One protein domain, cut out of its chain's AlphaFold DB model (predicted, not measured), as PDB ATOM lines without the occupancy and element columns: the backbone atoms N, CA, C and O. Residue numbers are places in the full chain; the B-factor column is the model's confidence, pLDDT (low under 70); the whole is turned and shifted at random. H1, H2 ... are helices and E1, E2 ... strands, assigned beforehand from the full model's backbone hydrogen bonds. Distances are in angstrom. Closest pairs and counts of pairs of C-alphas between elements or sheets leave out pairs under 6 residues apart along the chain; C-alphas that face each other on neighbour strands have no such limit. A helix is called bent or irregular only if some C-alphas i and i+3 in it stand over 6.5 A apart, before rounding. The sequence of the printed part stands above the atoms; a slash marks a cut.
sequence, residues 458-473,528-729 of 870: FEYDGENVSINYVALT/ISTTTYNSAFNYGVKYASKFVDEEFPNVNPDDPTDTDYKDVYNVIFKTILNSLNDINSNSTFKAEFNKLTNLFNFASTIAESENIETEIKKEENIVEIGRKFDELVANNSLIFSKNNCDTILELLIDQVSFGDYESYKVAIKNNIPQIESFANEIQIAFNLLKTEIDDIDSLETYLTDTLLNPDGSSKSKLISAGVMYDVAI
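Overview. This is residues 458 to 473 and 528 to 729 of the 870 residues of an uncharacterized protein of Clostridiales bacterium (UniProt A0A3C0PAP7). An elongated model of helices in two rows: H1, H2, H6 and H7 lie side by side, each running opposite to the one before, and H3, H5 and H8 make a second such row beside it. The small hairpin E1 and E2 packs on H1 at one end of the long axis, H9 and H10 make a hairpin at the other, and residues 556 to 562 and 608 to 613 stick out. The printed part has 218 residues, mostly helix, with two antiparallel strands followed by ten named helices. It is loose, with a radius of gyration of the C-alphas of 21.3 A and spans of 76 by 41 by 40 A.

Along the chain. E1, residues 458 to 460, begins at C-alpha 458 (-65.584, -4.301, 15.446), and E2 is residues 463 to 465. H1, residues 530 to 551, is 31.3 A long, H2, 565 to 586, 31.8 A, and H3, 589 to 608, 26.5 A. H4 is residues 612 to 617, H5 619 to 634, 22.2 A, H6 642 to 655, 20.3 A, and H7 659 to 674, 24.9 A. H8 is residues 678 to 690, H9 696 to 707, and H10, 724 to 729, ends at C-alpha 729 (-32.948, -43.142, 2.632). H3 and H7 are irregular: C-alphas 595 and 598 are 7.1 A apart, C-alphas 660 and 663 8.2 A.

Arrangement. In the hairpin E1 and E2, N 460 and O 463 are 2.9 A apart. The closest C-alphas of E2 and H1, Val 465 and Tyr 539, are 6.3 A apart. H1 and H2, a helical hairpin, touch at Val 548 and Asn 570, 6.1 A, a shallow tilt of 7 degrees, opposite ways. H2, with residues 565 to 575 alone, touches H6 at Val 568 and Leu 651, 6.1 A. H6 and H7, a helical hairpin, touch at Glu 650 and Lys 669, 5.9 A. H3 touches H5 at Leu 599 and Lys 628, 5.8 A, and H5 touches H8 at Gly 626 and Ala 679, 4.1 A. H3 and H4 only just touch, only at the corner, with 3 pairs of C-alphas within 8 A; the closest are Ile 606 and Ile 612, 6.1 A. H9 and H10, a helical hairpin, touch at Leu 703 and Tyr 725, 6.8 A. Every O i to N i+4 pair is within hydrogen-bond range in H1, H4, H5, H6, H8 and H9; in H2 16 of 18, H3 13 of 16, H7 7 of 12 and H10 1 of 2.

Size, cuts and confidence. The farthest C-alphas, Thr 473 and Asp 697, are 78.2 A apart. Residues 474 to 527 are not printed, with 10.2 A between C-alphas 473 and 528. The links H1 to H2 and H9 to H10 are long. Mean pLDDT of the printed part is 72.8; residues 553 to 568, 613, 651 to 668 and 684 to 729 are under 70.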
ATOM      1  N   PHE A 458     -65.409  -2.960  16.013       93.50
ATOM      2  CA  PHE A 458     -65.584  -4.301  15.446       93.50
ATOM      3  C   PHE A 458     -65.385  -5.382  16.507       93.50
ATOM      4  O   PHE A 458     -64.679  -5.174  17.486       93.50
ATOM      5  N   GLU A 459     -66.004  -6.544  16.317       91.69
ATOM      6  CA  GLU A 459     -65.780  -7.705  17.181       91.69
ATOM      7  C   GLU A 459     -64.575  -8.515  16.685       91.69
ATOM      8  O   GLU A 459     -64.448  -8.772  15.481       91.69
ATOM      9  N   TYR A 460     -63.691  -8.893  17.609       90.25
ATOM     10  CA  TYR A 460     -62.550  -9.772  17.364       90.25
ATOM     11  C   TYR A 460     -62.248 -10.590  18.620       90.25
ATOM     12  O   TYR A 460     -62.102 -10.025  19.703       90.25
ATOM     13  N   ASP A 461     -62.190 -11.914  18.468       86.25
ATOM     14  CA  ASP A 461     -62.002 -12.882  19.563       86.25
ATOM     15  C   ASP A 461     -63.002 -12.704  20.730       86.25
ATOM     16  O   ASP A 461     -62.652 -12.720  21.907       86.25
ATOM     17  N   GLY A 462     -64.275 -12.445  20.398       87.44
ATOM     18  CA  GLY A 462     -65.348 -12.209  21.376       87.44
ATOM     19  C   GLY A 462     -65.255 -10.877  22.134       87.44
ATOM     20  O   GLY A 462     -66.078 -10.607  23.014       87.44
ATOM     21  N   GLU A 463     -64.280 -10.026  21.805       90.25
ATOM     22  CA  GLU A 463     -64.131  -8.686  22.363       90.25
ATOM     23  C   GLU A 463     -64.603  -7.622  21.368       90.25
ATOM     24  O   GLU A 463     -64.258  -7.642  20.186       90.25
ATOM     25  N   ASN A 464     -65.353  -6.633  21.858       91.12
ATOM     26  CA  ASN A 464     -65.656  -5.437  21.081       91.12
ATOM     27  C   ASN A 464     -64.442  -4.492  21.110       91.12
ATOM     28  O   ASN A 464     -64.086  -3.943  22.157       91.12
ATOM     29  N   VAL A 465     -63.793  -4.330  19.961       92.31
ATOM     30  CA  VAL A 465     -62.606  -3.503  19.762       92.31
ATOM     31  C   VAL A 465     -63.034  -2.109  19.316       92.31
ATOM     32  O   VAL A 465     -63.564  -1.909  18.224       92.31
ATOM     33  N   SER A 466     -62.761  -1.122  20.164       92.75
ATOM     34  CA  SER A 466     -63.011   0.298  19.907       92.75
ATOM     35  C   SER A 466     -61.841   1.142  20.401       92.75
ATOM     36  O   SER A 466     -61.114   0.730  21.308       92.75
ATOM     37  N   ILE A 467     -61.686   2.348  19.861       93.31
ATOM     38  CA  ILE A 467     -60.669   3.288  20.331       93.31
ATOM     39  C   ILE A 467     -61.217   4.072  21.529       93.31
ATOM     40  O   ILE A 467     -62.213   4.784  21.425       93.31
ATOM     41  N   ASN A 468     -60.550   3.963  22.677       91.44
ATOM     42  CA  ASN A 468     -60.868   4.740  23.867       91.44
ATOM     43  C   ASN A 468     -60.196   6.117  23.800       91.44
ATOM     44  O   ASN A 468     -58.974   6.231  23.931       91.44
ATOM     45  N   TYR A 469     -60.995   7.167  23.618       89.50
ATOM     46  CA  TYR A 469     -60.514   8.541  23.634       89.50
ATOM     47  C   TYR A 469     -60.382   9.082  25.064       89.50
ATOM     48  O   TYR A 469     -61.354   9.180  25.811       89.50
ATOM     49  N   VAL A 470     -59.173   9.511  25.421       88.12
ATOM     50  CA  VAL A 470     -58.871  10.251  26.649       88.12
ATOM     51  C   VAL A 470     -58.287  11.617  26.284       88.12
ATOM     52  O   VAL A 470     -57.245  11.701  25.628       88.12
ATOM     53  N   ALA A 471     -58.972  12.673  26.728       81.94
ATOM     54  CA  ALA A 471     -58.575  14.067  26.542       81.94
ATOM     55  C   ALA A 471     -57.229  14.387  27.219       81.94
ATOM     56  O   ALA A 471     -56.844  13.761  28.212       81.94
ATOM     57  N   LEU A 472     -56.518  15.386  26.697       80.69
ATOM     58  CA  LEU A 472     -55.242  15.837  27.253       80.69
ATOM     59  C   LEU A 472     -55.450  16.703  28.502       80.69
ATOM     60  O   LEU A 472     -56.202  17.675  28.499       80.69
ATOM     61  N   THR A 473     -54.718  16.408  29.577       71.50
ATOM     62  CA  THR A 473     -54.662  17.277  30.761       71.50
ATOM     63  C   THR A 473     -53.723  18.455  30.506       71.50
ATOM     64  O   THR A 473     -52.513  18.310  30.660       71.50
ATOM     65  N   ILE A 528     -52.424  13.584  21.297       88.19
ATOM     66  CA  ILE A 528     -53.266  12.545  21.874       88.19
ATOM     67  C   ILE A 528     -52.626  12.044  23.157       88.19
ATOM     68  O   ILE A 528     -51.402  11.970  23.274       88.19
ATOM     69  N   SER A 529     -53.455  11.688  24.138       89.44
ATOM     70  CA  SER A 529     -52.939  11.065  25.353       89.44
ATOM     71  C   SER A 529     -52.279   9.721  25.022       89.44
ATOM     72  O   SER A 529     -52.672   9.036  24.074       89.44
ATOM     73  N   THR A 530     -51.314   9.298  25.839       89.38
ATOM     74  CA  THR A 530     -50.685   7.975  25.702       89.38
ATOM     75  C   THR A 530     -51.723   6.849  25.730       89.38
ATOM     76  O   THR A 530     -51.594   5.877  24.993       89.38
ATOM     77  N   THR A 531     -52.783   6.998  26.529       92.00
ATOM     78  CA  THR A 531     -53.898   6.044  26.583       92.00
ATOM     79  C   THR A 531     -54.652   5.984  25.258       92.00
ATOM     80  O   THR A 531     -54.884   4.891  24.745       92.00
ATOM     81  N   THR A 532     -54.985   7.142  24.680       92.50
ATOM     82  CA  THR A 532     -55.661   7.237  23.379       92.50
ATOM     83  C   THR A 532     -54.812   6.620  22.273       92.50
ATOM     84  O   THR A 532     -55.302   5.791  21.512       92.50
ATOM     85  N   TYR A 533     -53.529   6.982  22.218       92.38
ATOM     86  CA  TYR A 533     -52.587   6.439  21.245       92.38
ATOM     87  C   TYR A 533     -52.468   4.916  21.359       92.38
ATOM     88  O   TYR A 533     -52.659   4.221  20.367       92.38
ATOM     89  N   ASN A 534     -52.243   4.381  22.564       92.75
ATOM     90  CA  ASN A 534     -52.147   2.935  22.769       92.75
ATOM     91  C   ASN A 534     -53.453   2.218  22.408       92.75
ATOM     92  O   ASN A 534     -53.418   1.126  21.852       92.75
ATOM     93  N   SER A 535     -54.610   2.829  22.678       92.88
ATOM     94  CA  SER A 535     -55.896   2.262  22.271       92.88
ATOM     95  C   SER A 535     -56.065   2.239  20.750       92.88
ATOM     96  O   SER A 535     -56.562   1.245  20.228       92.88
ATOM     97  N   ALA A 536     -55.663   3.302  20.048       91.94
ATOM     98  CA  ALA A 536     -55.713   3.374  18.588       91.94
ATOM     99  C   ALA A 536     -54.715   2.403  17.939       91.94
ATOM    100  O   ALA A 536     -55.042   1.719  16.972       91.94
ATOM    101  N   PHE A 537     -53.522   2.286  18.517       92.06
ATOM    102  CA  PHE A 537     -52.506   1.337  18.087       92.06
ATOM    103  C   PHE A 537     -52.985  -0.112  18.248       92.06
ATOM    104  O   PHE A 537     -52.964  -0.880  17.289       92.06
ATOM    105  N   ASN A 538     -53.517  -0.463  19.423       91.81
ATOM    106  CA  ASN A 538     -54.078  -1.791  19.684       91.81
ATOM    107  C   ASN A 538     -55.270  -2.103  18.771       91.81
ATOM    108  O   ASN A 538     -55.409  -3.240  18.321       91.81
ATOM    109  N   TYR A 539     -56.117  -1.108  18.483       93.50
ATOM    110  CA  TYR A 539     -57.182  -1.239  17.490       93.50
ATOM    111  C   TYR A 539     -56.597  -1.625  16.125       93.50
ATOM    112  O   TYR A 539     -57.046  -2.603  15.535       93.50
ATOM    113  N   GLY A 540     -55.558  -0.921  15.659       91.62
ATOM    114  CA  GLY A 540     -54.882  -1.214  14.392       91.62
ATOM    115  C   GLY A 540     -54.263  -2.614  14.342       91.62
ATOM    116  O   GLY A 540     -54.462  -3.332  13.366       91.62
ATOM    117  N   VAL A 541     -53.584  -3.044  15.412       91.00
ATOM    118  CA  VAL A 541     -52.998  -4.395  15.512       91.00
ATOM    119  C   VAL A 541     -54.080  -5.480  15.468       91.00
ATOM    120  O   VAL A 541     -53.943  -6.456  14.727       91.00
ATOM    121  N   LYS A 542     -55.181  -5.312  16.213       92.50
ATOM    122  CA  LYS A 542     -56.308  -6.262  16.191       92.50
ATOM    123  C   LYS A 542     -57.036  -6.261  14.846       92.50
ATOM    124  O   LYS A 542     -57.438  -7.322  14.385       92.50
ATOM    125  N   TYR A 543     -57.166  -5.103  14.202       92.25
ATOM    126  CA  TYR A 543     -57.778  -4.991  12.879       92.25
ATOM    127  C   TYR A 543     -56.937  -5.716  11.822       92.25
ATOM    128  O   TYR A 543     -57.467  -6.505  11.048       92.25
ATOM    129  N   ALA A 544     -55.614  -5.523  11.846       88.88
ATOM    130  CA  ALA A 544     -54.694  -6.263  10.988       88.88
ATOM    131  C   ALA A 544     -54.735  -7.773  11.272       88.88
ATOM    132  O   ALA A 544     -54.720  -8.568  10.341       88.88
ATOM    133  N   SER A 545     -54.845  -8.174  12.543       88.38
ATOM    134  CA  SER A 545     -54.953  -9.592  12.917       88.38
ATOM    135  C   SER A 545     -56.249 -10.218  12.400       88.38
ATOM    136  O   SER A 545     -56.219 -11.316  11.856       88.38
ATOM    137  N   LYS A 546     -57.368  -9.489  12.494       89.25
ATOM    138  CA  LYS A 546     -58.646  -9.888  11.901       89.25
ATOM    139  C   LYS A 546     -58.543 -10.049  10.385       89.25
ATOM    140  O   LYS A 546     -59.024 -11.039   9.856       89.25
ATOM    141  N   PHE A 547     -57.900  -9.106   9.700       87.25
ATOM    142  CA  PHE A 547     -57.685  -9.202   8.257       87.25
ATOM    143  C   PHE A 547     -56.846 -10.436   7.886       87.25
ATOM    144  O   PHE A 547     -57.184 -11.147   6.949       87.25
ATOM    145  N   VAL A 548     -55.790 -10.730   8.653       84.69
ATOM    146  CA  VAL A 548     -54.993 -11.958   8.485       84.69
ATOM    147  C   VAL A 548     -55.853 -13.209   8.688       84.69
ATOM    148  O   VAL A 548     -55.717 -14.148   7.916       84.69
ATOM    149  N   ASP A 549     -56.756 -13.216   9.672       83.06
ATOM    150  CA  ASP A 549     -57.700 -14.323   9.895       83.06
ATOM    151  C   ASP A 549     -58.727 -14.493   8.775       83.06
ATOM    152  O   ASP A 549     -59.161 -15.609   8.505       83.06
ATOM    153  N   GLU A 550     -59.133 -13.406   8.127       84.19
ATOM    154  CA  GLU A 550     -60.083 -13.445   7.013       84.19
ATOM    155  C   GLU A 550     -59.413 -13.889   5.703       84.19
ATOM    156  O   GLU A 550     -60.008 -14.659   4.949       84.19
ATOM    157  N   GLU A 551     -58.178 -13.448   5.449       81.00
ATOM    158  CA  GLU A 551     -57.421 -13.773   4.229       81.00
ATOM    159  C   GLU A 551     -56.745 -15.154   4.304       81.00
ATOM    160  O   GLU A 551     -56.652 -15.879   3.311       81.00
ATOM    161  N   PHE A 552     -56.309 -15.547   5.504       77.44
ATOM    162  CA  PHE A 552     -55.707 -16.844   5.810       77.44
ATOM    163  C   PHE A 552     -56.527 -17.546   6.905       77.44
ATOM    164  O   PHE A 552     -56.045 -17.684   8.036       77.44
ATOM    165  N   PRO A 553     -57.779 -17.960   6.612       66.12
ATOM    166  CA  PRO A 553     -58.639 -18.592   7.601       66.12
ATOM    167  C   PRO A 553     -58.002 -19.878   8.109       66.12
ATOM    168  O   PRO A 553     -57.561 -20.702   7.308       66.12
ATOM    169  N   ASN A 554     -57.987 -20.036   9.438       61.69
ATOM    170  CA  ASN A 554     -57.565 -21.281  10.074       61.69
ATOM    171  C   ASN A 554     -58.375 -22.434   9.478       61.69
ATOM    172  O   ASN A 554     -59.615 -22.406   9.504       61.69
ATOM    173  N   VAL A 555     -57.680 -23.432   8.948       54.25
ATOM    174  CA  VAL A 555     -58.335 -24.595   8.362       54.25
ATOM    175  C   VAL A 555     -59.066 -25.383   9.452       54.25
ATOM    176  O   VAL A 555     -58.701 -25.377  10.630       54.25
ATOM    177  N   ASN A 556     -60.175 -26.018   9.068       52.31
ATOM    178  CA  ASN A 556     -61.015 -26.800   9.961       52.31
ATOM    179  C   ASN A 556     -60.178 -27.866  10.706       52.31
ATOM    180  O   ASN A 556     -59.656 -28.769  10.051       52.31
ATOM    181  N   PRO A 557     -60.102 -27.843  12.053       49.53
ATOM    182  CA  PRO A 557     -59.330 -28.825  12.821       49.53
ATOM    183  C   PRO A 557     -59.819 -30.274  12.647       49.53
ATOM    184  O   PRO A 557     -59.116 -31.204  13.040       49.53
ATOM    185  N   ASP A 558     -61.005 -30.475  12.062       51.41
ATOM    186  CA  ASP A 558     -61.570 -31.793  11.766       51.41
ATOM    187  C   ASP A 558     -61.105 -32.397  10.417       51.41
ATOM    188  O   ASP A 558     -61.434 -33.556  10.147       51.41
ATOM    189  N   ASP A 559     -60.339 -31.673   9.584       53.97
ATOM    190  CA  ASP A 559     -59.746 -32.201   8.339       53.97
ATOM    191  C   ASP A 559     -58.199 -32.188   8.376       53.97
ATOM    192  O   ASP A 559     -57.560 -31.233   7.937       53.97
ATOM    193  N   PRO A 560     -57.558 -33.261   8.875       46.12
ATOM    194  CA  PRO A 560     -56.100 -33.356   8.987       46.12
ATOM    195  C   PRO A 560     -55.370 -33.501   7.639       46.12
ATOM    196  O   PRO A 560     -54.148 -33.646   7.638       46.12
ATOM    197  N   THR A 561     -56.084 -33.514   6.506       47.94
ATOM    198  CA  THR A 561     -55.473 -33.541   5.163       47.94
ATOM    199  C   THR A 561     -55.317 -32.159   4.536       47.94
ATOM    200  O   THR A 561     -54.611 -32.028   3.537       47.94
ATOM    201  N   ASP A 562     -55.903 -31.134   5.154       50.25
ATOM    202  CA  ASP A 562     -55.840 -29.739   4.726       50.25
ATOM    203  C   ASP A 562     -54.876 -28.954   5.640       50.25
ATOM    204  O   ASP A 562     -55.194 -27.911   6.199       50.25
ATOM    205  N   THR A 563     -53.660 -29.478   5.853       51.00
ATOM    206  CA  THR A 563     -52.538 -28.687   6.395       51.00
ATOM    207  C   THR A 563     -52.074 -27.713   5.317       51.00
ATOM    208  O   THR A 563     -51.057 -27.923   4.652       51.00
ATOM    209  N   ASP A 564     -52.897 -26.700   5.065       56.59
ATOM    210  CA  ASP A 564     -52.628 -25.663   4.088       56.59
ATOM    211  C   ASP A 564     -51.610 -24.687   4.696       56.59
ATOM    212  O   ASP A 564     -51.709 -24.286   5.859       56.59
ATOM    213  N   TYR A 565     -50.630 -24.254   3.902       58.84
ATOM    214  CA  TYR A 565     -49.578 -23.313   4.323       58.84
ATOM    215  C   TYR A 565     -50.134 -22.014   4.952       58.84
ATOM    216  O   TYR A 565     -49.409 -21.278   5.627       58.84
ATOM    217  N   LYS A 566     -51.430 -21.743   4.753       63.56
ATOM    218  CA  LYS A 566     -52.211 -20.647   5.335       63.56
ATOM    219  C   LYS A 566     -52.163 -20.596   6.860       63.56
ATOM    220  O   LYS A 566     -51.984 -19.501   7.387       63.56
ATOM    221  N   ASP A 567     -52.226 -21.732   7.557       66.50
ATOM    222  CA  ASP A 567     -52.172 -21.755   9.029       66.50
ATOM    223  C   ASP A 567     -50.819 -21.233   9.538       66.50
ATOM    224  O   ASP A 567     -50.738 -20.458  10.492       66.50
ATOM    225  N   VAL A 568     -49.728 -21.584   8.848       66.62
ATOM    226  CA  VAL A 568     -48.394 -21.074   9.186       66.62
ATOM    227  C   VAL A 568     -48.259 -19.601   8.863       66.62
ATOM    228  O   VAL A 568     -47.747 -18.857   9.697       66.62
ATOM    229  N   TYR A 569     -48.750 -19.146   7.711       72.38
ATOM    230  CA  TYR A 569     -48.755 -17.714   7.412       72.38
ATOM    231  C   TYR A 569     -49.540 -16.928   8.465       72.38
ATOM    232  O   TYR A 569     -49.022 -15.928   8.966       72.38
ATOM    233  N   ASN A 570     -50.716 -17.412   8.874       76.69
ATOM    234  CA  ASN A 570     -51.528 -16.795   9.920       76.69
ATOM    235  C   ASN A 570     -50.732 -16.627  11.228       76.69
ATOM    236  O   ASN A 570     -50.608 -15.512  11.746       76.69
ATOM    237  N   VAL A 571     -50.103 -17.701  11.719       75.88
ATOM    238  CA  VAL A 571     -49.323 -17.651  12.967       75.88
ATOM    239  C   VAL A 571     -48.073 -16.770  12.830       75.88
ATOM    240  O   VAL A 571     -47.767 -16.005  13.751       75.88
ATOM    241  N   ILE A 572     -47.368 -16.807  11.692       76.19
ATOM    242  CA  ILE A 572     -46.205 -15.939  11.435       76.19
ATOM    243  C   ILE A 572     -46.630 -14.465  11.457       76.19
ATOM    244  O   ILE A 572     -46.036 -13.665  12.185       76.19
ATOM    245  N   PHE A 573     -47.678 -14.099  10.713       80.81
ATOM    246  CA  PHE A 573     -48.172 -12.723  10.667       80.81
ATOM    247  C   PHE A 573     -48.650 -12.250  12.039       80.81
ATOM    248  O   PHE A 573     -48.284 -11.153  12.457       80.81
ATOM    249  N   LYS A 574     -49.374 -13.082  12.797       82.62
ATOM    250  CA  LYS A 574     -49.771 -12.754  14.176       82.62
ATOM    251  C   LYS A 574     -48.576 -12.578  15.109       82.62
ATOM    252  O   LYS A 574     -48.587 -11.672  15.937       82.62
ATOM    253  N   THR A 575     -47.527 -13.386  14.962       82.75
ATOM    254  CA  THR A 575     -46.284 -13.241  15.740       82.75
ATOM    255  C   THR A 575     -45.605 -11.898  15.447       82.75
ATOM    256  O   THR A 575     -45.201 -11.184  16.372       82.75
ATOM    257  N   ILE A 576     -45.554 -11.496  14.174       83.69
ATOM    258  CA  ILE A 576     -45.042 -10.182  13.755       83.69
ATOM    259  C   ILE A 576     -45.918  -9.050  14.311       83.69
ATOM    260  O   ILE A 576     -45.390  -8.112  14.907       83.69
ATOM    261  N   LEU A 577     -47.244  -9.147  14.178       86.81
ATOM    262  CA  LEU A 577     -48.194  -8.148  14.680       86.81
ATOM    263  C   LEU A 577     -48.108  -7.984  16.203       86.81
ATOM    264  O   LEU A 577     -48.098  -6.859  16.699       86.81
ATOM    265  N   ASN A 578     -47.963  -9.083  16.945       85.31
ATOM    266  CA  ASN A 578     -47.770  -9.045  18.394       85.31
ATOM    267  C   ASN A 578     -46.466  -8.338  18.775       85.31
ATOM    268  O   ASN A 578     -46.454  -7.552  19.723       85.31
ATOM    269  N   SER A 579     -45.405  -8.533  17.991       87.31
ATOM    270  CA  SER A 579     -44.116  -7.864  18.207       87.31
ATOM    271  C   SER A 579     -44.206  -6.342  18.043       87.31
ATOM    272  O   SER A 579     -43.415  -5.609  18.637       87.31
ATOM    273  N   LEU A 580     -45.197  -5.826  17.302       89.44
ATOM    274  CA  LEU A 580     -45.434  -4.384  17.194       89.44
ATOM    275  C   LEU A 580     -45.836  -3.761  18.547       89.44
ATOM    276  O   LEU A 580     -45.474  -2.613  18.817       89.44
ATOM    277  N   ASN A 581     -46.509  -4.509  19.432       87.75
ATOM    278  CA  ASN A 581     -46.824  -4.049  20.793       87.75
ATOM    279  C   ASN A 581     -45.562  -3.903  21.657       87.75
ATOM    280  O   ASN A 581     -45.452  -2.965  22.458       87.75
ATOM    281  N   ASP A 582     -44.585  -4.790  21.462       86.19
ATOM    282  CA  ASP A 582     -43.299  -4.716  22.153       86.19
ATOM    283  C   ASP A 582     -42.480  -3.520  21.668       86.19
ATOM    284  O   ASP A 582     -41.879  -2.819  22.485       86.19
ATOM    285  N   ILE A 583     -42.512  -3.226  20.363       88.88
ATOM    286  CA  ILE A 583     -41.896  -2.017  19.796       88.88
ATOM    287  C   ILE A 583     -42.523  -0.771  20.406       88.88
ATOM    288  O   ILE A 583     -41.802   0.109  20.878       88.88
ATOM    289  N   ASN A 584     -43.856  -0.730  20.455       88.56
ATOM    290  CA  ASN A 584     -44.596   0.393  21.008       88.56
ATOM    291  C   ASN A 584     -44.182   0.716  22.455       88.56
ATOM    292  O   ASN A 584     -44.129   1.881  22.855       88.56
ATOM    293  N   SER A 585     -43.850  -0.321  23.225       87.25
ATOM    294  CA  SER A 585     -43.492  -0.207  24.640       87.25
ATOM    295  C   SER A 585     -41.998   0.047  24.874       87.25
ATOM    296  O   SER A 585     -41.646   0.765  25.809       87.25
ATOM    297  N   ASN A 586     -41.119  -0.514  24.035       87.44
ATOM    298  CA  ASN A 586     -39.699  -0.678  24.367       87.44
ATOM    299  C   ASN A 586     -38.709  -0.061  23.359       87.44
ATOM    300  O   ASN A 586     -37.519   0.003  23.660       87.44
ATOM    301  N   SER A 587     -39.155   0.391  22.181       92.06
ATOM    302  CA  SER A 587     -38.284   0.954  21.132       92.06
ATOM    303  C   SER A 587     -38.989   2.075  20.351       92.06
ATOM    304  O   SER A 587     -40.044   2.551  20.769       92.06
ATOM    305  N   THR A 588     -38.403   2.536  19.243       91.94
ATOM    306  CA  THR A 588     -39.060   3.377  18.230       91.94
ATOM    307  C   THR A 588     -39.310   2.557  16.964       91.94
ATOM    308  O   THR A 588     -38.517   1.673  16.619       91.94
ATOM    309  N   PHE A 589     -40.411   2.827  16.263       93.44
ATOM    310  CA  PHE A 589     -40.764   2.089  15.047       93.44
ATOM    311  C   PHE A 589     -39.753   2.331  13.934       93.44
ATOM    312  O   PHE A 589     -39.353   1.383  13.262       93.44
ATOM    313  N   LYS A 590     -39.268   3.569  13.790       93.62
ATOM    314  CA  LYS A 590     -38.211   3.908  12.833       93.62
ATOM    315  C   LYS A 590     -36.965   3.048  13.043       93.62
ATOM    316  O   LYS A 590     -36.412   2.524  12.079       93.62
ATOM    317  N   ALA A 591     -36.520   2.897  14.295       93.38
ATOM    318  CA  ALA A 591     -35.323   2.121  14.601       93.38
ATOM    319  C   ALA A 591     -35.516   0.635  14.274       93.38
ATOM    320  O   ALA A 591     -34.631   0.049  13.650       93.38
ATOM    321  N   GLU A 592     -36.666   0.045  14.624       93.00
ATOM    322  CA  GLU A 592     -36.913  -1.366  14.306       93.00
ATOM    323  C   GLU A 592     -37.120  -1.628  12.828       93.00
ATOM    324  O   GLU A 592     -36.572  -2.600  12.312       93.00
ATOM    325  N   PHE A 593     -37.850  -0.772  12.127       92.19
ATOM    326  CA  PHE A 593     -38.069  -0.952  10.699       92.19
ATOM    327  C   PHE A 593     -36.784  -0.736   9.894       92.19
ATOM    328  O   PHE A 593     -36.541  -1.486   8.953       92.19
ATOM    329  N   ASN A 594     -35.888   0.161  10.326       91.62
ATOM    330  CA  ASN A 594     -34.567   0.295   9.708       91.62
ATOM    331  C   ASN A 594     -33.720  -0.989   9.822       91.62
ATOM    332  O   ASN A 594     -32.974  -1.328   8.904       91.62
ATOM    333  N   LYS A 595     -33.849  -1.755  10.917       91.88
ATOM    334  CA  LYS A 595     -33.165  -3.058  11.024       91.88
ATOM    335  C   LYS A 595     -33.635  -4.030   9.935       91.88
ATOM    336  O   LYS A 595     -32.837  -4.842   9.475       91.88
ATOM    337  N   LEU A 596     -34.896  -3.931   9.502       88.31
ATOM    338  CA  LEU A 596     -35.486  -4.803   8.481       88.31
ATOM    339  C   LEU A 596     -35.080  -4.441   7.049       88.31
ATOM    340  O   LEU A 596     -35.222  -5.284   6.165       88.31
ATOM    341  N   THR A 597     -34.558  -3.234   6.812       86.62
ATOM    342  CA  THR A 597     -34.250  -2.703   5.475       86.62
ATOM    343  C   THR A 597     -33.447  -3.682   4.619       86.62
ATOM    344  O   THR A 597     -33.805  -3.939   3.472       86.62
ATOM    345  N   ASN A 598     -32.391  -4.285   5.174       85.62
ATOM    346  CA  ASN A 598     -31.530  -5.206   4.425       85.62
ATOM    347  C   ASN A 598     -32.239  -6.512   4.052       85.62
ATOM    348  O   ASN A 598     -32.079  -6.988   2.930       85.62
ATOM    349  N   LEU A 599     -33.015  -7.084   4.980       84.81
ATOM    350  CA  LEU A 599     -33.805  -8.288   4.715       84.81
ATOM    351  C   LEU A 599     -34.872  -7.995   3.656       84.81
ATOM    352  O   LEU A 599     -35.057  -8.784   2.736       84.81
ATOM    353  N   PHE A 600     -35.532  -6.843   3.758       83.88
ATOM    354  CA  PHE A 600     -36.582  -6.448   2.831       83.88
ATOM    355  C   PHE A 600     -36.045  -6.196   1.418       83.88
ATOM    356  O   PHE A 600     -36.593  -6.713   0.451       83.88
ATOM    357  N   ASN A 601     -34.932  -5.471   1.286       84.25
ATOM    358  CA  ASN A 601     -34.296  -5.231  -0.013       84.25
ATOM    359  C   ASN A 601     -33.839  -6.545  -0.669       84.25
ATOM    360  O   ASN A 601     -33.976  -6.724  -1.880       84.25
ATOM    361  N   PHE A 602     -33.336  -7.487   0.134       84.56
ATOM    362  CA  PHE A 602     -32.989  -8.820  -0.346       84.56
ATOM    363  C   PHE A 602     -34.230  -9.600  -0.811       84.56
ATOM    364  O   PHE A 602     -34.237 -10.141  -1.917       84.56
ATOM    365  N   ALA A 603     -35.311  -9.593  -0.024       81.38
ATOM    366  CA  ALA A 603     -36.580 -10.210  -0.405       81.38
ATOM    367  C   ALA A 603     -37.177  -9.583  -1.680       81.38
ATOM    368  O   ALA A 603     -37.678 -10.317  -2.527       81.38
ATOM    369  N   SER A 604     -37.064  -8.260  -1.862       80.81
ATOM    370  CA  SER A 604     -37.474  -7.567  -3.095       80.81
ATOM    371  C   SER A 604     -36.681  -8.049  -4.300       80.81
ATOM    372  O   SER A 604     -37.269  -8.397  -5.319       80.81
ATOM    373  N   THR A 605     -35.359  -8.182  -4.153       84.75
ATOM    374  CA  THR A 605     -34.483  -8.693  -5.222       84.75
ATOM    375  C   THR A 605     -34.906 -10.099  -5.660       84.75
ATOM    376  O   THR A 605     -34.952 -10.395  -6.852       84.75
ATOM    377  N   ILE A 606     -35.259 -10.968  -4.705       80.38
ATOM    378  CA  ILE A 606     -35.799 -12.301  -5.007       80.38
ATOM    379  C   ILE A 606     -37.168 -12.195  -5.687       80.38
ATOM    380  O   ILE A 606     -37.406 -12.879  -6.682       80.38
ATOM    381  N   ALA A 607     -38.069 -11.362  -5.162       81.19
ATOM    382  CA  ALA A 607     -39.419 -11.207  -5.692       81.19
ATOM    383  C   ALA A 607     -39.398 -10.719  -7.149       81.19
ATOM    384  O   ALA A 607     -40.164 -11.211  -7.977       81.19
ATOM    385  N   GLU A 608     -38.490  -9.807  -7.490       81.00
ATOM    386  CA  GLU A 608     -38.307  -9.246  -8.834       81.00
ATOM    387  C   GLU A 608     -37.824 -10.267  -9.873       81.00
ATOM    388  O   GLU A 608     -38.006 -10.046 -11.069       81.00
ATOM    389  N   SER A 609     -37.308 -11.423  -9.444       83.06
ATOM    390  CA  SER A 609     -36.930 -12.512 -10.346       83.06
ATOM    391  C   SER A 609     -38.077 -12.963 -11.258       83.06
ATOM    392  O   SER A 609     -39.240 -13.050 -10.845       83.06
ATOM    393  N   GLU A 610     -37.743 -13.321 -12.503       84.25
ATOM    394  CA  GLU A 610     -38.667 -13.993 -13.428       84.25
ATOM    395  C   GLU A 610     -39.116 -15.361 -12.890       84.25
ATOM    396  O   GLU A 610     -40.241 -15.787 -13.142       84.25
ATOM    397  N   ASN A 611     -38.257 -16.038 -12.120       82.06
ATOM    398  CA  ASN A 611     -38.526 -17.347 -11.538       82.06
ATOM    399  C   ASN A 611     -38.193 -17.344 -10.039       82.06
ATOM    400  O   ASN A 611     -37.147 -17.835  -9.603       82.06
ATOM    401  N   ILE A 612     -39.111 -16.763  -9.260       72.06
ATOM    402  CA  ILE A 612     -39.030 -16.647  -7.796       72.06
ATOM    403  C   ILE A 612     -38.771 -18.016  -7.154       72.06
ATOM    404  O   ILE A 612     -37.930 -18.133  -6.270       72.06
ATOM    405  N   GLU A 613     -39.450 -19.064  -7.627       67.88
ATOM    406  CA  GLU A 613     -39.313 -20.417  -7.086       67.88
ATOM    407  C   GLU A 613     -37.880 -20.950  -7.230       67.88
ATOM    408  O   GLU A 613     -37.333 -21.537  -6.297       67.88
ATOM    409  N   THR A 614     -37.247 -20.708  -8.381       71.19
ATOM    410  CA  THR A 614     -35.857 -21.112  -8.618       71.19
ATOM    411  C   THR A 614     -34.893 -20.290  -7.774       71.19
ATOM    412  O   THR A 614     -33.987 -20.865  -7.177       71.19
ATOM    413  N   GLU A 615     -35.082 -18.970  -7.688       74.44
ATOM    414  CA  GLU A 615     -34.212 -18.107  -6.880       74.44
ATOM    415  C   GLU A 615     -34.296 -18.435  -5.391       74.44
ATOM    416  O   GLU A 615     -33.256 -18.569  -4.749       74.44
ATOM    417  N   ILE A 616     -35.497 -18.637  -4.840       70.88
ATOM    418  CA  ILE A 616     -35.666 -19.013  -3.428       70.88
ATOM    419  C   ILE A 616     -34.991 -20.353  -3.136       70.88
ATOM    420  O   ILE A 616     -34.451 -20.521  -2.053       70.88
ATOM    421  N   LYS A 617     -34.983 -21.298  -4.084       73.00
ATOM    422  CA  LYS A 617     -34.369 -22.624  -3.901       73.00
ATOM    423  C   LYS A 617     -32.842 -22.626  -4.012       73.00
ATOM    424  O   LYS A 617     -32.223 -23.640  -3.685       73.00
ATOM    425  N   LYS A 618     -32.211 -21.534  -4.462       74.94
ATOM    426  CA  LYS A 618     -30.746 -21.459  -4.502       74.94
ATOM    427  C   LYS A 618     -30.191 -21.430  -3.084       74.94
ATOM    428  O   LYS A 618     -30.540 -20.566  -2.285       74.94
ATOM    429  N   GLU A 619     -29.262 -22.334  -2.808       75.62
ATOM    430  CA  GLU A 619     -28.563 -22.410  -1.523       75.62
ATOM    431  C   GLU A 619     -27.988 -21.063  -1.084       75.62
ATOM    432  O   GLU A 619     -28.188 -20.666   0.056       75.62
ATOM    433  N   GLU A 620     -27.324 -20.339  -1.988       82.31
ATOM    434  CA  GLU A 620     -26.738 -19.030  -1.682       82.31
ATOM    435  C   GLU A 620     -27.783 -18.030  -1.169       82.31
ATOM    436  O   GLU A 620     -27.506 -17.297  -0.222       82.31
ATOM    437  N   ASN A 621     -29.005 -18.070  -1.710       76.06
ATOM    438  CA  ASN A 621     -30.098 -17.199  -1.296       76.06
ATOM    439  C   ASN A 621     -30.705 -17.638   0.044       76.06
ATOM    440  O   ASN A 621     -30.958 -16.793   0.895       76.06
ATOM    441  N   ILE A 622     -30.889 -18.940   0.289       72.69
ATOM    442  CA  ILE A 622     -31.420 -19.442   1.575       72.69
ATOM    443  C   ILE A 622     -30.411 -19.201   2.707       72.69
ATOM    444  O   ILE A 622     -30.787 -18.779   3.804       72.69
ATOM    445  N   VAL A 623     -29.118 -19.409   2.440       74.88
ATOM    446  CA  VAL A 623     -28.037 -19.087   3.380       74.88
ATOM    447  C   VAL A 623     -27.977 -17.577   3.632       74.88
ATOM    448  O   VAL A 623     -27.756 -17.166   4.773       74.88
ATOM    449  N   GLU A 624     -28.208 -16.739   2.614       84.12
ATOM    450  CA  GLU A 624     -28.321 -15.286   2.791       84.12
ATOM    451  C   GLU A 624     -29.507 -14.912   3.690       84.12
ATOM    452  O   GLU A 624     -29.317 -14.125   4.614       84.12
ATOM    453  N   ILE A 625     -30.693 -15.513   3.507       79.81
ATOM    454  CA  ILE A 625     -31.853 -15.308   4.403       79.81
ATOM    455  C   ILE A 625     -31.475 -15.655   5.845       79.81
ATOM    456  O   ILE A 625     -31.701 -14.851   6.752       79.81
ATOM    457  N   GLY A 626     -30.840 -16.814   6.055       79.31
ATOM    458  CA  GLY A 626     -30.338 -17.216   7.370       79.31
ATOM    459  C   GLY A 626     -29.377 -16.185   7.963       79.31
ATOM    460  O   GLY A 626     -29.488 -15.837   9.136       79.31
ATOM    461  N   ARG A 627     -28.485 -15.617   7.141       88.25
ATOM    462  CA  ARG A 627     -27.552 -14.571   7.580       88.25
ATOM    463  C   ARG A 627     -28.270 -13.281   7.946       88.25
ATOM    464  O   ARG A 627     -27.904 -12.653   8.933       88.25
ATOM    465  N   LYS A 628     -29.314 -12.900   7.207       87.12
ATOM    466  CA  LYS A 628     -30.145 -11.737   7.544       87.12
ATOM    467  C   LYS A 628     -30.917 -11.942   8.845       87.12
ATOM    468  O   LYS A 628     -31.002 -11.000   9.628       87.12
ATOM    469  N   PHE A 629     -31.404 -13.148   9.136       84.19
ATOM    470  CA  PHE A 629     -31.974 -13.441  10.454       84.19
ATOM    471  C   PHE A 629     -30.927 -13.384  11.568       84.19
ATOM    472  O   PHE A 629     -31.199 -12.788  12.608       84.19
ATOM    473  N   ASP A 630     -29.720 -13.907  11.343       87.38
ATOM    474  CA  ASP A 630     -28.618 -13.788  12.306       87.38
ATOM    475  C   ASP A 630     -28.257 -12.321  12.581       87.38
ATOM    476  O   ASP A 630     -28.106 -11.926  13.737       87.38
ATOM    477  N   GLU A 631     -28.175 -11.490  11.535       91.81
ATOM    478  CA  GLU A 631     -27.960 -10.041  11.647       91.81
ATOM    479  C   GLU A 631     -29.072  -9.372  12.476       91.81
ATOM    480  O   GLU A 631     -28.787  -8.555  13.353       91.81
ATOM    481  N   LEU A 632     -30.339  -9.722  12.235       89.12
ATOM    482  CA  LEU A 632     -31.488  -9.172  12.959       89.12
ATOM    483  C   LEU A 632     -31.503  -9.581  14.435       89.12
ATOM    484  O   LEU A 632     -31.732  -8.729  15.299       89.12
ATOM    485  N   VAL A 633     -31.204 -10.848  14.733       89.12
ATOM    486  CA  VAL A 633     -31.085 -11.350  16.107       89.12
ATOM    487  C   VAL A 633     -29.914 -10.679  16.824       89.12
ATOM    488  O   VAL A 633     -30.085 -10.189  17.941       89.12
ATOM    489  N   ALA A 634     -28.750 -10.570  16.177       90.44
ATOM    490  CA  ALA A 634     -27.579  -9.891  16.735       90.44
ATOM    491  C   ALA A 634     -27.838  -8.397  17.002       90.44
ATOM    492  O   ALA A 634     -27.336  -7.838  17.979       90.44
ATOM    493  N   ASN A 635     -28.671  -7.761  16.174       90.75
ATOM    494  CA  ASN A 635     -29.106  -6.374  16.337       90.75
ATOM    495  C   ASN A 635     -30.280  -6.206  17.323       90.75
ATOM    496  O   ASN A 635     -30.845  -5.109  17.419       90.75
ATOM    497  N   ASN A 636     -30.648  -7.257  18.067       91.31
ATOM    498  CA  ASN A 636     -31.775  -7.280  18.999       91.31
ATOM    499  C   ASN A 636     -33.070  -6.770  18.344       91.31
ATOM    500  O   ASN A 636     -33.696  -5.839  18.854       91.31
ATOM    501  N   SER A 637     -33.419  -7.293  17.165       91.62
ATOM    502  CA  SER A 637     -34.716  -7.005  16.549       91.62
ATOM    503  C   SER A 637     -35.843  -7.519  17.446       91.62
ATOM    504  O   SER A 637     -35.816  -8.669  17.880       91.62
ATOM    505  N   LEU A 638     -36.844  -6.680  17.710       90.44
ATOM    506  CA  LEU A 638     -38.057  -7.097  18.419       90.44
ATOM    507  C   LEU A 638     -38.996  -7.906  17.513       90.44
ATOM    508  O   LEU A 638     -39.672  -8.806  17.992       90.44
ATOM    509  N   ILE A 639     -38.995  -7.628  16.204       87.06
ATOM    510  CA  ILE A 639     -39.833  -8.325  15.212       87.06
ATOM    511  C   ILE A 639     -39.267  -9.713  14.914       87.06
ATOM    512  O   ILE A 639     -39.976 -10.710  15.017       87.06
ATOM    513  N   PHE A 640     -37.972  -9.784  14.606       86.31
ATOM    514  CA  PHE A 640     -37.249 -11.037  14.380       86.31
ATOM    515  C   PHE A 640     -36.323 -11.318  15.561       86.31
ATOM    516  O   PHE A 640     -35.105 -11.443  15.419       86.31
ATOM    517  N   SER A 641     -36.915 -11.361  16.756       88.69
ATOM    518  CA  SER A 641     -36.214 -11.818  17.952       88.69
ATOM    519  C   SER A 641     -35.840 -13.293  17.801       88.69
ATOM    520  O   SER A 641     -36.479 -14.024  17.045       88.69
ATOM    521  N   LYS A 642     -34.835 -13.765  18.550       87.38
ATOM    522  CA  LYS A 642     -34.448 -15.186  18.531       87.38
ATOM    523  C   LYS A 642     -35.656 -16.100  18.762       87.38
ATOM    524  O   LYS A 642     -35.868 -17.023  17.992       87.38
ATOM    525  N   ASN A 643     -36.494 -15.763  19.742       86.44
ATOM    526  CA  ASN A 643     -37.706 -16.513  20.058       86.44
ATOM    527  C   ASN A 643     -38.726 -16.516  18.906       86.44
ATOM    528  O   ASN A 643     -39.327 -17.549  18.625       86.44
ATOM    529  N   ASN A 644     -38.906 -15.386  18.214       83.81
ATOM    530  CA  ASN A 644     -39.809 -15.318  17.064       83.81
ATOM    531  C   ASN A 644     -39.261 -16.124  15.885       83.81
ATOM    532  O   ASN A 644     -40.009 -16.883  15.283       83.81
ATOM    533  N   CYS A 645     -37.963 -16.018  15.585       82.00
ATOM    534  CA  CYS A 645     -37.323 -16.832  14.551       82.00
ATOM    535  C   CYS A 645     -37.427 -18.330  14.868       82.00
ATOM    536  O   CYS A 645     -37.749 -19.116  13.981       82.00
ATOM    537  N   ASP A 646     -37.216 -18.713  16.129       82.44
ATOM    538  CA  ASP A 646     -37.355 -20.094  16.594       82.44
ATOM    539  C   ASP A 646     -38.802 -20.586  16.438       82.44
ATOM    540  O   ASP A 646     -39.022 -21.653  15.876       82.44
ATOM    541  N   THR A 647     -39.788 -19.770  16.822       80.69
ATOM    542  CA  THR A 647     -41.221 -20.074  16.645       80.69
ATOM    543  C   THR A 647     -41.581 -20.240  15.165       80.69
ATOM    544  O   THR A 647     -42.250 -21.197  14.788       80.69
ATOM    545  N   ILE A 648     -41.111 -19.332  14.301       75.06
ATOM    546  CA  ILE A 648     -41.330 -19.406  12.849       75.06
ATOM    547  C   ILE A 648     -40.735 -20.707  12.291       75.06
ATOM    548  O   ILE A 648     -41.379 -21.385  11.495       75.06
ATOM    549  N   LEU A 649     -39.534 -21.088  12.730       73.50
ATOM    550  CA  LEU A 649     -38.896 -22.343  12.328       73.50
ATOM    551  C   LEU A 649     -39.644 -23.574  12.836       73.50
ATOM    552  O   LEU A 649     -39.824 -24.516  12.069       73.50
ATOM    553  N   GLU A 650     -40.107 -23.571  14.088       74.31
ATOM    554  CA  GLU A 650     -40.929 -24.650  14.644       74.31
ATOM    555  C   GLU A 650     -42.193 -24.875  13.809       74.31
ATOM    556  O   GLU A 650     -42.513 -26.022  13.492       74.31
ATOM    557  N   LEU A 651     -42.857 -23.789  13.399       68.12
ATOM    558  CA  LEU A 651     -44.062 -23.821  12.567       68.12
ATOM    559  C   LEU A 651     -43.779 -24.295  11.142       68.12
ATOM    560  O   LEU A 651     -44.545 -25.079  10.590       68.12
ATOM    561  N   LEU A 652     -42.674 -23.853  10.538       66.62
ATOM    562  CA  LEU A 652     -42.271 -24.327   9.214       66.62
ATOM    563  C   LEU A 652     -41.940 -25.823   9.240       66.62
ATOM    564  O   LEU A 652     -42.350 -26.558   8.345       66.62
ATOM    565  N   ILE A 653     -41.256 -26.287  10.289       66.62
ATOM    566  CA  ILE A 653     -40.995 -27.712  10.516       66.62
ATOM    567  C   ILE A 653     -42.307 -28.469  10.740       66.62
ATOM    568  O   ILE A 653     -42.418 -29.613  10.299       66.62
ATOM    569  N   ASP A 654     -43.319 -27.837  11.344       66.25
ATOM    570  CA  ASP A 654     -44.656 -28.416  11.484       66.25
ATOM    571  C   ASP A 654     -45.351 -28.767  10.176       66.25
ATOM    572  O   ASP A 654     -46.101 -29.744  10.148       66.25
ATOM    573  N   GLN A 655     -45.037 -28.059   9.096       60.22
ATOM    574  CA  GLN A 655     -45.618 -28.309   7.774       60.22
ATOM    575  C   GLN A 655     -44.887 -29.384   6.981       60.22
ATOM    576  O   GLN A 655     -45.398 -29.876   5.977       60.22
ATOM    577  N   VAL A 656     -43.686 -29.767   7.409       57.97
ATOM    578  CA  VAL A 656     -42.961 -30.858   6.766       57.97
ATOM    579  C   VAL A 656     -43.530 -32.175   7.294       57.97
ATOM    580  O   VAL A 656     -43.505 -32.439   8.500       57.97
ATOM    581  N   SER A 657     -44.070 -32.995   6.387       60.62
ATOM    582  CA  SER A 657     -44.448 -34.377   6.690       60.62
ATOM    583  C   SER A 657     -43.190 -35.234   6.719       60.62
ATOM    584  O   SER A 657     -42.488 -35.338   5.711       60.62
ATOM    585  N   PHE A 658     -42.905 -35.846   7.869       52.81
ATOM    586  CA  PHE A 658     -41.775 -36.763   8.014       52.81
ATOM    587  C   PHE A 658     -42.185 -38.232   7.817       52.81
ATOM    588  O   PHE A 658     -41.365 -39.121   8.020       52.81
ATOM    589  N   GLY A 659     -43.434 -38.515   7.422       68.00
ATOM    590  CA  GLY A 659     -43.923 -39.884   7.233       68.00
ATOM    591  C   GLY A 659     -43.784 -40.727   8.507       68.00
ATOM    592  O   GLY A 659     -44.251 -40.333   9.574       68.00
ATOM    593  N   ASP A 660     -43.100 -41.868   8.413       50.59
ATOM    594  CA  ASP A 660     -42.836 -42.765   9.552       50.59
ATOM    595  C   ASP A 660     -41.858 -42.171  10.594       50.59
ATOM    596  O   ASP A 660     -41.621 -42.759  11.655       50.59
ATOM    597  N   TYR A 661     -41.321 -40.977  10.332       53.25
ATOM    598  CA  TYR A 661     -40.190 -40.400  11.048       53.25
ATOM    599  C   TYR A 661     -40.515 -39.139  11.860       53.25
ATOM    600  O   TYR A 661     -39.641 -38.327  12.174       53.25
ATOM    601  N   GLU A 662     -41.772 -38.989  12.275       65.06
ATOM    602  CA  GLU A 662     -42.246 -37.868  13.104       65.06
ATOM    603  C   GLU A 662     -41.514 -37.714  14.454       65.06
ATOM    604  O   GLU A 662     -41.482 -36.636  15.054       65.06
ATOM    605  N   SER A 663     -40.841 -38.764  14.932       56.00
ATOM    606  CA  SER A 663     -39.952 -38.686  16.099       56.00
ATOM    607  C   SER A 663     -38.763 -37.735  15.882       56.00
ATOM    608  O   SER A 663     -38.321 -37.091  16.841       56.00
ATOM    609  N   TYR A 664     -38.284 -37.569  14.642       55.06
ATOM    610  CA  TYR A 664     -37.226 -36.612  14.314       55.06
ATOM    611  C   TYR A 664     -37.728 -35.181  14.290       55.06
ATOM    612  O   TYR A 664     -36.999 -34.296  14.718       55.06
ATOM    613  N   LYS A 665     -38.977 -34.937  13.893       60.06
ATOM    614  CA  LYS A 665     -39.585 -33.604  13.965       60.06
ATOM    615  C   LYS A 665     -39.530 -33.038  15.384       60.06
ATOM    616  O   LYS A 665     -39.097 -31.907  15.593       60.06
ATOM    617  N   VAL A 666     -39.869 -33.865  16.376       66.88
ATOM    618  CA  VAL A 666     -39.751 -33.520  17.802       66.88
ATOM    619  C   VAL A 666     -38.293 -33.253  18.194       66.88
ATOM    620  O   VAL A 666     -38.008 -32.299  18.918       66.88
ATOM    621  N   ALA A 667     -37.352 -34.065  17.707       62.03
ATOM    622  CA  ALA A 667     -35.931 -33.881  17.981       62.03
ATOM    623  C   ALA A 667     -35.364 -32.597  17.341       62.03
ATOM    624  O   ALA A 667     -34.584 -31.901  17.989       62.03
ATOM    625  N   ILE A 668     -35.774 -32.250  16.116       62.44
ATOM    626  CA  ILE A 668     -35.381 -31.012  15.428       62.44
ATOM    627  C   ILE A 668     -35.885 -29.816  16.227       62.44
ATOM    628  O   ILE A 668     -35.088 -28.952  16.586       62.44
ATOM    629  N   LYS A 669     -37.174 -29.805  16.586       72.00
ATOM    630  CA  LYS A 669     -37.773 -28.737  17.395       72.00
ATOM    631  C   LYS A 669     -37.034 -28.509  18.707       72.00
ATOM    632  O   LYS A 669     -36.665 -27.383  19.018       72.00
ATOM    633  N   ASN A 670     -36.697 -29.584  19.422       76.00
ATOM    634  CA  ASN A 670     -35.933 -29.498  20.670       76.00
ATOM    635  C   ASN A 670     -34.526 -28.885  20.500       76.00
ATOM    636  O   ASN A 670     -33.940 -28.430  21.484       76.00
ATOM    637  N   ASN A 671     -33.975 -28.872  19.281       73.69
ATOM    638  CA  ASN A 671     -32.667 -28.292  18.973       73.69
ATOM    639  C   ASN A 671     -32.736 -26.878  18.365       73.69
ATOM    640  O   ASN A 671     -31.708 -26.201  18.347       73.69
ATOM    641  N   ILE A 672     -33.908 -26.389  17.937       75.44
ATOM    642  CA  ILE A 672     -34.075 -25.026  17.391       75.44
ATOM    643  C   ILE A 672     -33.596 -23.939  18.371       75.44
ATOM    644  O   ILE A 672     -32.785 -23.100  17.958       75.44
ATOM    645  N   PRO A 673     -33.945 -23.980  19.678       81.81
ATOM    646  CA  PRO A 673     -33.452 -22.986  20.636       81.81
ATOM    647  C   PRO A 673     -31.926 -22.983  20.791       81.81
ATOM    648  O   PRO A 673     -31.349 -22.021  21.293       81.81
ATOM    649  N   GLN A 674     -31.250 -24.064  20.380       81.31
ATOM    650  CA  GLN A 674     -29.795 -24.170  20.446       81.31
ATOM    651  C   GLN A 674     -29.095 -23.575  19.219       81.31
ATOM    652  O   GLN A 674     -27.870 -23.441  19.249       81.31
ATOM    653  N   ILE A 675     -29.817 -23.220  18.150       79.62
ATOM    654  CA  ILE A 675     -29.236 -22.647  16.929       79.62
ATOM    655  C   ILE A 675     -28.543 -21.320  17.262       79.62
ATOM    656  O   ILE A 675     -29.190 -20.355  17.660       79.62
ATOM    657  N   GLU A 676     -27.222 -21.275  17.082       81.94
ATOM    658  CA  GLU A 676     -26.412 -20.066  17.302       81.94
ATOM    659  C   GLU A 676     -26.323 -19.184  16.052       81.94
ATOM    660  O   GLU A 676     -26.148 -17.976  16.168       81.94
ATOM    661  N   SER A 677     -26.436 -19.790  14.867       85.00
ATOM    662  CA  SER A 677     -26.471 -19.094  13.581       85.00
ATOM    663  C   SER A 677     -27.339 -19.873  12.597       85.00
ATOM    664  O   SER A 677     -27.016 -21.007  12.239       85.00
ATOM    665  N   PHE A 678     -28.425 -19.254  12.145       81.12
ATOM    666  CA  PHE A 678     -29.304 -19.782  11.111       81.12
ATOM    667  C   PHE A 678     -28.551 -19.967   9.792       81.12
ATOM    668  O   PHE A 678     -28.717 -21.000   9.148       81.12
ATOM    669  N   ALA A 679     -27.669 -19.035   9.415       82.06
ATOM    670  CA  ALA A 679     -26.862 -19.167   8.201       82.06
ATOM    671  C   ALA A 679     -25.975 -20.419   8.229       82.06
ATOM    672  O   ALA A 679     -25.953 -21.187   7.267       82.06
ATOM    673  N   ASN A 680     -25.259 -20.636   9.339       81.19
ATOM    674  CA  ASN A 680     -24.380 -21.792   9.494       81.19
ATOM    675  C   ASN A 680     -25.175 -23.097   9.516       81.19
ATOM    676  O   ASN A 680     -24.763 -24.065   8.885       81.19
ATOM    677  N   GLU A 681     -26.313 -23.127  10.210       74.19
ATOM    678  CA  GLU A 681     -27.173 -24.309  10.256       74.19
ATOM    679  C   GLU A 681     -27.710 -24.687   8.872       74.19
ATOM    680  O   GLU A 681     -27.586 -25.841   8.461       74.19
ATOM    681  N   ILE A 682     -28.214 -23.707   8.117       71.31
ATOM    682  CA  ILE A 682     -28.670 -23.897   6.735       71.31
ATOM    683  C   ILE A 682     -27.511 -24.380   5.850       71.31
ATOM    684  O   ILE A 682     -27.666 -25.337   5.093       71.31
ATOM    685  N   GLN A 683     -26.332 -23.763   5.960       71.75
ATOM    686  CA  GLN A 683     -25.161 -24.123   5.158       71.75
ATOM    687  C   GLN A 683     -24.675 -25.548   5.446       71.75
ATOM    688  O   GLN A 683     -24.324 -26.283   4.521       71.75
ATOM    689  N   ILE A 684     -24.638 -25.953   6.717       65.00
ATOM    690  CA  ILE A 684     -24.269 -27.320   7.094       65.00
ATOM    691  C   ILE A 684     -25.320 -28.305   6.563       65.00
ATOM    692  O   ILE A 684     -24.940 -29.364   6.064       65.00
ATOM    693  N   ALA A 685     -26.607 -27.947   6.593       62.12
ATOM    694  CA  ALA A 685     -27.660 -28.770   6.012       62.12
ATOM    695  C   ALA A 685     -27.511 -28.969   4.505       62.12
ATOM    696  O   ALA A 685     -27.547 -30.109   4.037       62.12
ATOM    697  N   PHE A 686     -27.239 -27.901   3.757       60.41
ATOM    698  CA  PHE A 686     -26.949 -28.004   2.329       60.41
ATOM    699  C   PHE A 686     -25.688 -28.816   2.032       60.41
ATOM    700  O   PHE A 686     -25.705 -29.655   1.135       60.41
ATOM    701  N   ASN A 687     -24.609 -28.615   2.793       62.00
ATOM    702  CA  ASN A 687     -23.369 -29.371   2.608       62.00
ATOM    703  C   ASN A 687     -23.578 -30.871   2.819       62.00
ATOM    704  O   ASN A 687     -23.022 -31.669   2.073       62.00
ATOM    705  N   LEU A 688     -24.402 -31.244   3.799       57.00
ATOM    706  CA  LEU A 688     -24.729 -32.639   4.060       57.00
ATOM    707  C   LEU A 688     -25.616 -33.231   2.957       57.00
ATOM    708  O   LEU A 688     -25.353 -34.353   2.532       57.00
ATOM    709  N   LEU A 689     -26.575 -32.461   2.423       53.03
ATOM    710  CA  LEU A 689     -27.413 -32.866   1.281       53.03
ATOM    711  C   LEU A 689     -26.621 -32.996  -0.031       53.03
ATOM    712  O   LEU A 689     -27.009 -33.762  -0.907       53.03
ATOM    713  N   LYS A 690     -25.524 -32.242  -0.177       55.06
ATOM    714  CA  LYS A 690     -24.646 -32.250  -1.358       55.06
ATOM    715  C   LYS A 690     -23.624 -33.374  -1.390       55.06
ATOM    716  O   LYS A 690     -23.032 -33.594  -2.444       55.06
ATOM    717  N   THR A 691     -23.343 -34.016  -0.261       54.50
ATOM    718  CA  THR A 691     -22.433 -35.162  -0.240       54.50
ATOM    719  C   THR A 691     -23.068 -36.252  -1.099       54.50
ATOM    720  O   THR A 691     -24.037 -36.872  -0.681       54.50
ATOM    721  N   GLU A 692     -22.593 -36.442  -2.333       44.75
ATOM    722  CA  GLU A 692     -23.004 -37.578  -3.156       44.75
ATOM    723  C   GLU A 692     -22.600 -38.841  -2.402       44.75
ATOM    724  O   GLU A 692     -21.417 -39.134  -2.224       44.75
ATOM    725  N   ILE A 693     -23.595 -39.547  -1.876       49.25
ATOM    726  CA  ILE A 693     -23.375 -40.844  -1.273       49.25
ATOM    727  C   ILE A 693     -23.615 -41.885  -2.362       49.25
ATOM    728  O   ILE A 693     -24.747 -42.249  -2.664       49.25
ATOM    729  N   ASP A 694     -22.511 -42.324  -2.967       41.53
ATOM    730  CA  ASP A 694     -22.490 -43.275  -4.085       41.53
ATOM    731  C   ASP A 694     -22.955 -44.698  -3.694       41.53
ATOM    732  O   ASP A 694     -23.170 -45.533  -4.574       41.53
ATOM    733  N   ASP A 695     -23.105 -44.998  -2.395       47.66
ATOM    734  CA  ASP A 695     -23.500 -46.318  -1.880       47.66
ATOM    735  C   ASP A 695     -24.208 -46.223  -0.509       47.66
ATOM    736  O   ASP A 695     -23.700 -45.579   0.412       47.66
ATOM    737  N   ILE A 696     -25.348 -46.903  -0.345       43.62
ATOM    738  CA  ILE A 696     -26.164 -46.927   0.889       43.62
ATOM    739  C   ILE A 696     -25.358 -47.440   2.098       43.62
ATOM    740  O   ILE A 696     -25.482 -46.894   3.194       43.62
ATOM    741  N   ASP A 697     -24.450 -48.400   1.907       46.50
ATOM    742  CA  ASP A 697     -23.612 -48.924   3.000       46.50
ATOM    743  C   ASP A 697     -22.561 -47.889   3.469       46.50
ATOM    744  O   ASP A 697     -22.144 -47.851   4.637       46.50
ATOM    745  N   SER A 698     -22.149 -46.991   2.565       49.88
ATOM    746  CA  SER A 698     -21.270 -45.861   2.885       49.88
ATOM    747  C   SER A 698     -22.029 -44.700   3.533       49.88
ATOM    748  O   SER A 698     -21.443 -44.003   4.362       49.88
ATOM    749  N   LEU A 699     -23.331 -44.553   3.243       45.53
ATOM    750  CA  LEU A 699     -24.253 -43.640   3.928       45.53
ATOM    751  C   LEU A 699     -24.369 -44.016   5.399       45.53
ATOM    752  O   LEU A 699     -24.130 -43.193   6.275       45.53
ATOM    753  N   GLU A 700     -24.674 -45.285   5.660       44.38
ATOM    754  CA  GLU A 700     -24.823 -45.824   7.004       44.38
ATOM    755  C   GLU A 700     -23.515 -45.685   7.792       44.38
ATOM    756  O   GLU A 700     -23.536 -45.217   8.928       44.38
ATOM    757  N   THR A 701     -22.362 -45.982   7.184       49.72
ATOM    758  CA  THR A 701     -21.053 -45.850   7.846       49.72
ATOM    759  C   THR A 701     -20.664 -44.385   8.087       49.72
ATOM    760  O   THR A 701     -20.264 -44.032   9.197       49.72
ATOM    761  N   TYR A 702     -20.833 -43.504   7.094       49.84
ATOM    762  CA  TYR A 702     -20.558 -42.069   7.225       49.84
ATOM    763  C   TYR A 702     -21.474 -41.424   8.268       49.84
ATOM    764  O   TYR A 702     -21.002 -40.667   9.112       49.84
ATOM    765  N   LEU A 703     -22.765 -41.756   8.273       46.94
ATOM    766  CA  LEU A 703     -23.735 -41.249   9.240       46.94
ATOM    767  C   LEU A 703     -23.529 -41.854  10.633       46.94
ATOM    768  O   LEU A 703     -23.651 -41.130  11.612       46.94
ATOM    769  N   THR A 704     -23.142 -43.122  10.762       48.12
ATOM    770  CA  THR A 704     -22.827 -43.736  12.066       48.12
ATOM    771  C   THR A 704     -21.570 -43.105  12.676       48.12
ATOM    772  O   THR A 704     -21.593 -42.694  13.837       48.12
ATOM    773  N   ASP A 705     -20.509 -42.910  11.889       47.09
ATOM    774  CA  ASP A 705     -19.272 -42.274  12.365       47.09
ATOM    775  C   ASP A 705     -19.427 -40.753  12.585       47.09
ATOM    776  O   ASP A 705     -18.791 -40.189  13.482       47.09
ATOM    777  N   THR A 706     -20.308 -40.084  11.825       45.88
ATOM    778  CA  THR A 706     -20.498 -38.620  11.873       45.88
ATOM    779  C   THR A 706     -21.649 -38.175  12.784       45.88
ATOM    780  O   THR A 706     -21.555 -37.091  13.357       45.88
ATOM    781  N   LEU A 707     -22.708 -38.964  13.007       43.91
ATOM    782  CA  LEU A 707     -23.851 -38.604  13.874       43.91
ATOM    783  C   LEU A 707     -23.770 -39.214  15.283       43.91
ATOM    784  O   LEU A 707     -24.139 -38.517  16.227       43.91
ATOM    785  N   LEU A 708     -23.237 -40.430  15.473       40.38
ATOM    786  CA  LEU A 708     -23.298 -41.135  16.772       40.38
ATOM    787  C   LEU A 708     -22.092 -40.918  17.712       40.38
ATOM    788  O   LEU A 708     -22.173 -41.310  18.875       40.38
ATOM    789  N   ASN A 709     -21.016 -40.245  17.278       43.78
ATOM    790  CA  ASN A 709     -19.935 -39.796  18.177       43.78
ATOM    791  C   ASN A 709     -20.153 -38.335  18.642       43.78
ATOM    792  O   ASN A 709     -20.075 -37.429  17.809       43.78
ATOM    793  N   PRO A 710     -20.438 -38.061  19.928       40.91
ATOM    794  CA  PRO A 710     -20.949 -36.774  20.435       40.91
ATOM    795  C   PRO A 710     -19.944 -35.597  20.526       40.91
ATOM    796  O   PRO A 710     -20.266 -34.559  21.100       40.91
ATOM    797  N   ASP A 711     -18.738 -35.706  19.969       42.69
ATOM    798  CA  ASP A 711     -17.580 -34.906  20.406       42.69
ATOM    799  C   ASP A 711     -17.246 -33.653  19.551       42.69
ATOM    800  O   ASP A 711     -16.257 -32.977  19.829       42.69
ATOM    801  N   GLY A 712     -17.993 -33.322  18.489       42.41
ATOM    802  CA  GLY A 712     -17.507 -32.396  17.443       42.41
ATOM    803  C   GLY A 712     -18.252 -31.065  17.286       42.41
ATOM    804  O   GLY A 712     -19.413 -31.048  16.890       42.41
ATOM    805  N   SER A 713     -17.532 -29.950  17.445       43.09
ATOM    806  CA  SER A 713     -17.919 -28.541  17.216       43.09
ATOM    807  C   SER A 713     -18.237 -28.154  15.753       43.09
ATOM    808  O   SER A 713     -18.106 -26.987  15.388       43.09
ATOM    809  N   SER A 714     -18.589 -29.121  14.903       43.97
ATOM    810  CA  SER A 714     -18.706 -28.967  13.439       43.97
ATOM    811  C   SER A 714     -20.037 -29.484  12.877       43.97
ATOM    812  O   SER A 714     -20.181 -29.591  11.661       43.97
ATOM    813  N   LYS A 715     -20.986 -29.871  13.739       57.19
ATOM    814  CA  LYS A 715     -22.262 -30.487  13.347       57.19
ATOM    815  C   LYS A 715     -23.388 -29.457  13.375       57.19
ATOM    816  O   LYS A 715     -23.442 -28.648  14.297       57.19
ATOM    817  N   SER A 716     -24.291 -29.520  12.398       52.78
ATOM    818  CA  SER A 716     -25.547 -28.767  12.446       52.78
ATOM    819  C   SER A 716     -26.364 -29.275  13.627       52.78
ATOM    820  O   SER A 716     -26.559 -30.483  13.758       52.78
ATOM    821  N   LYS A 717     -26.838 -28.366  14.476       61.78
ATOM    822  CA  LYS A 717     -27.722 -28.654  15.606       61.78
ATOM    823  C   LYS A 717     -29.099 -29.125  15.133       61.78
ATOM    824  O   LYS A 717     -29.685 -30.001  15.769       61.78
ATOM    825  N   LEU A 718     -29.565 -28.631  13.978       55.03
ATOM    826  CA  LEU A 718     -30.752 -29.160  13.290       55.03
ATOM    827  C   LEU A 718     -30.555 -30.626  12.853       55.03
ATOM    828  O   LEU A 718     -31.499 -31.409  12.891       55.03
ATOM    829  N   ILE A 719     -29.329 -31.022  12.489       49.94
ATOM    830  CA  ILE A 719     -29.023 -32.352  11.930       49.94
ATOM    831  C   ILE A 719     -28.527 -33.351  12.979       49.94
ATOM    832  O   ILE A 719     -28.817 -34.545  12.877       49.94
ATOM    833  N   SER A 720     -27.882 -32.890  14.055       46.06
ATOM    834  CA  SER A 720     -27.518 -33.718  15.214       46.06
ATOM    835  C   SER A 720     -28.728 -34.319  15.944       46.06
ATOM    836  O   SER A 720     -28.556 -35.187  16.795       46.06
ATOM    837  N   ALA A 721     -29.944 -33.904  15.578       44.56
ATOM    838  CA  ALA A 721     -31.215 -34.492  15.983       44.56
ATOM    839  C   ALA A 721     -31.533 -35.860  15.325       44.56
ATOM    840  O   ALA A 721     -32.573 -36.438  15.628       44.56
ATOM    841  N   GLY A 722     -30.657 -36.396  14.460       46.31
ATOM    842  CA  GLY A 722     -30.785 -37.745  13.877       46.31
ATOM    843  C   GLY A 722     -31.480 -37.813  12.510       46.31
ATOM    844  O   GLY A 722     -31.855 -38.890  12.068       46.31
ATOM    845  N   VAL A 723     -31.628 -36.681  11.821       44.28
ATOM    846  CA  VAL A 723     -32.568 -36.510  10.695       44.28
ATOM    847  C   VAL A 723     -32.112 -37.154   9.382       44.28
ATOM    848  O   VAL A 723     -32.940 -37.505   8.550       44.28
ATOM    849  N   MET A 724     -30.809 -37.329   9.154       40.59
ATOM    850  CA  MET A 724     -30.337 -37.773   7.836       40.59
ATOM    851  C   MET A 724     -30.319 -39.278   7.617       40.59
ATOM    852  O   MET A 724     -30.139 -39.690   6.479       40.59
ATOM    853  N   TYR A 725     -30.503 -40.100   8.649       35.75
ATOM    854  CA  TYR A 725     -30.447 -41.544   8.436       35.75
ATOM    855  C   TYR A 725     -31.646 -42.040   7.620       35.75
ATOM    856  O   TYR A 725     -31.473 -42.851   6.724       35.75
ATOM    857  N   ASP A 726     -32.822 -41.457   7.831       36.91
ATOM    858  CA  ASP A 726     -34.055 -41.935   7.210       36.91
ATOM    859  C   ASP A 726     -34.623 -40.980   6.154       36.91
ATOM    860  O   ASP A 726     -35.061 -41.420   5.093       36.91
ATOM    861  N   VAL A 727     -34.497 -39.659   6.353       38.34
ATOM    862  CA  VAL A 727     -34.889 -38.695   5.314       38.34
ATOM    863  C   VAL A 727     -33.996 -38.848   4.088       38.34
ATOM    864  O   VAL A 727     -34.512 -38.737   2.990       38.34
ATOM    865  N   ALA A 728     -32.701 -39.172   4.220       36.62
ATOM    866  CA  ALA A 728     -31.854 -39.445   3.052       36.62
ATOM    867  C   ALA A 728     -32.152 -40.813   2.409       36.62
ATOM    868  O   ALA A 728     -32.066 -40.923   1.189       36.62
ATOM    869  N   ILE A 729     -32.557 -41.830   3.179       37.53
ATOM    870  CA  ILE A 729     -32.948 -43.142   2.632       37.53
ATOM    871  C   ILE A 729     -34.286 -43.066   1.870       37.53
ATOM    872  O   ILE A 729     -34.438 -43.807   0.903       37.53
TER     873      ILE A 729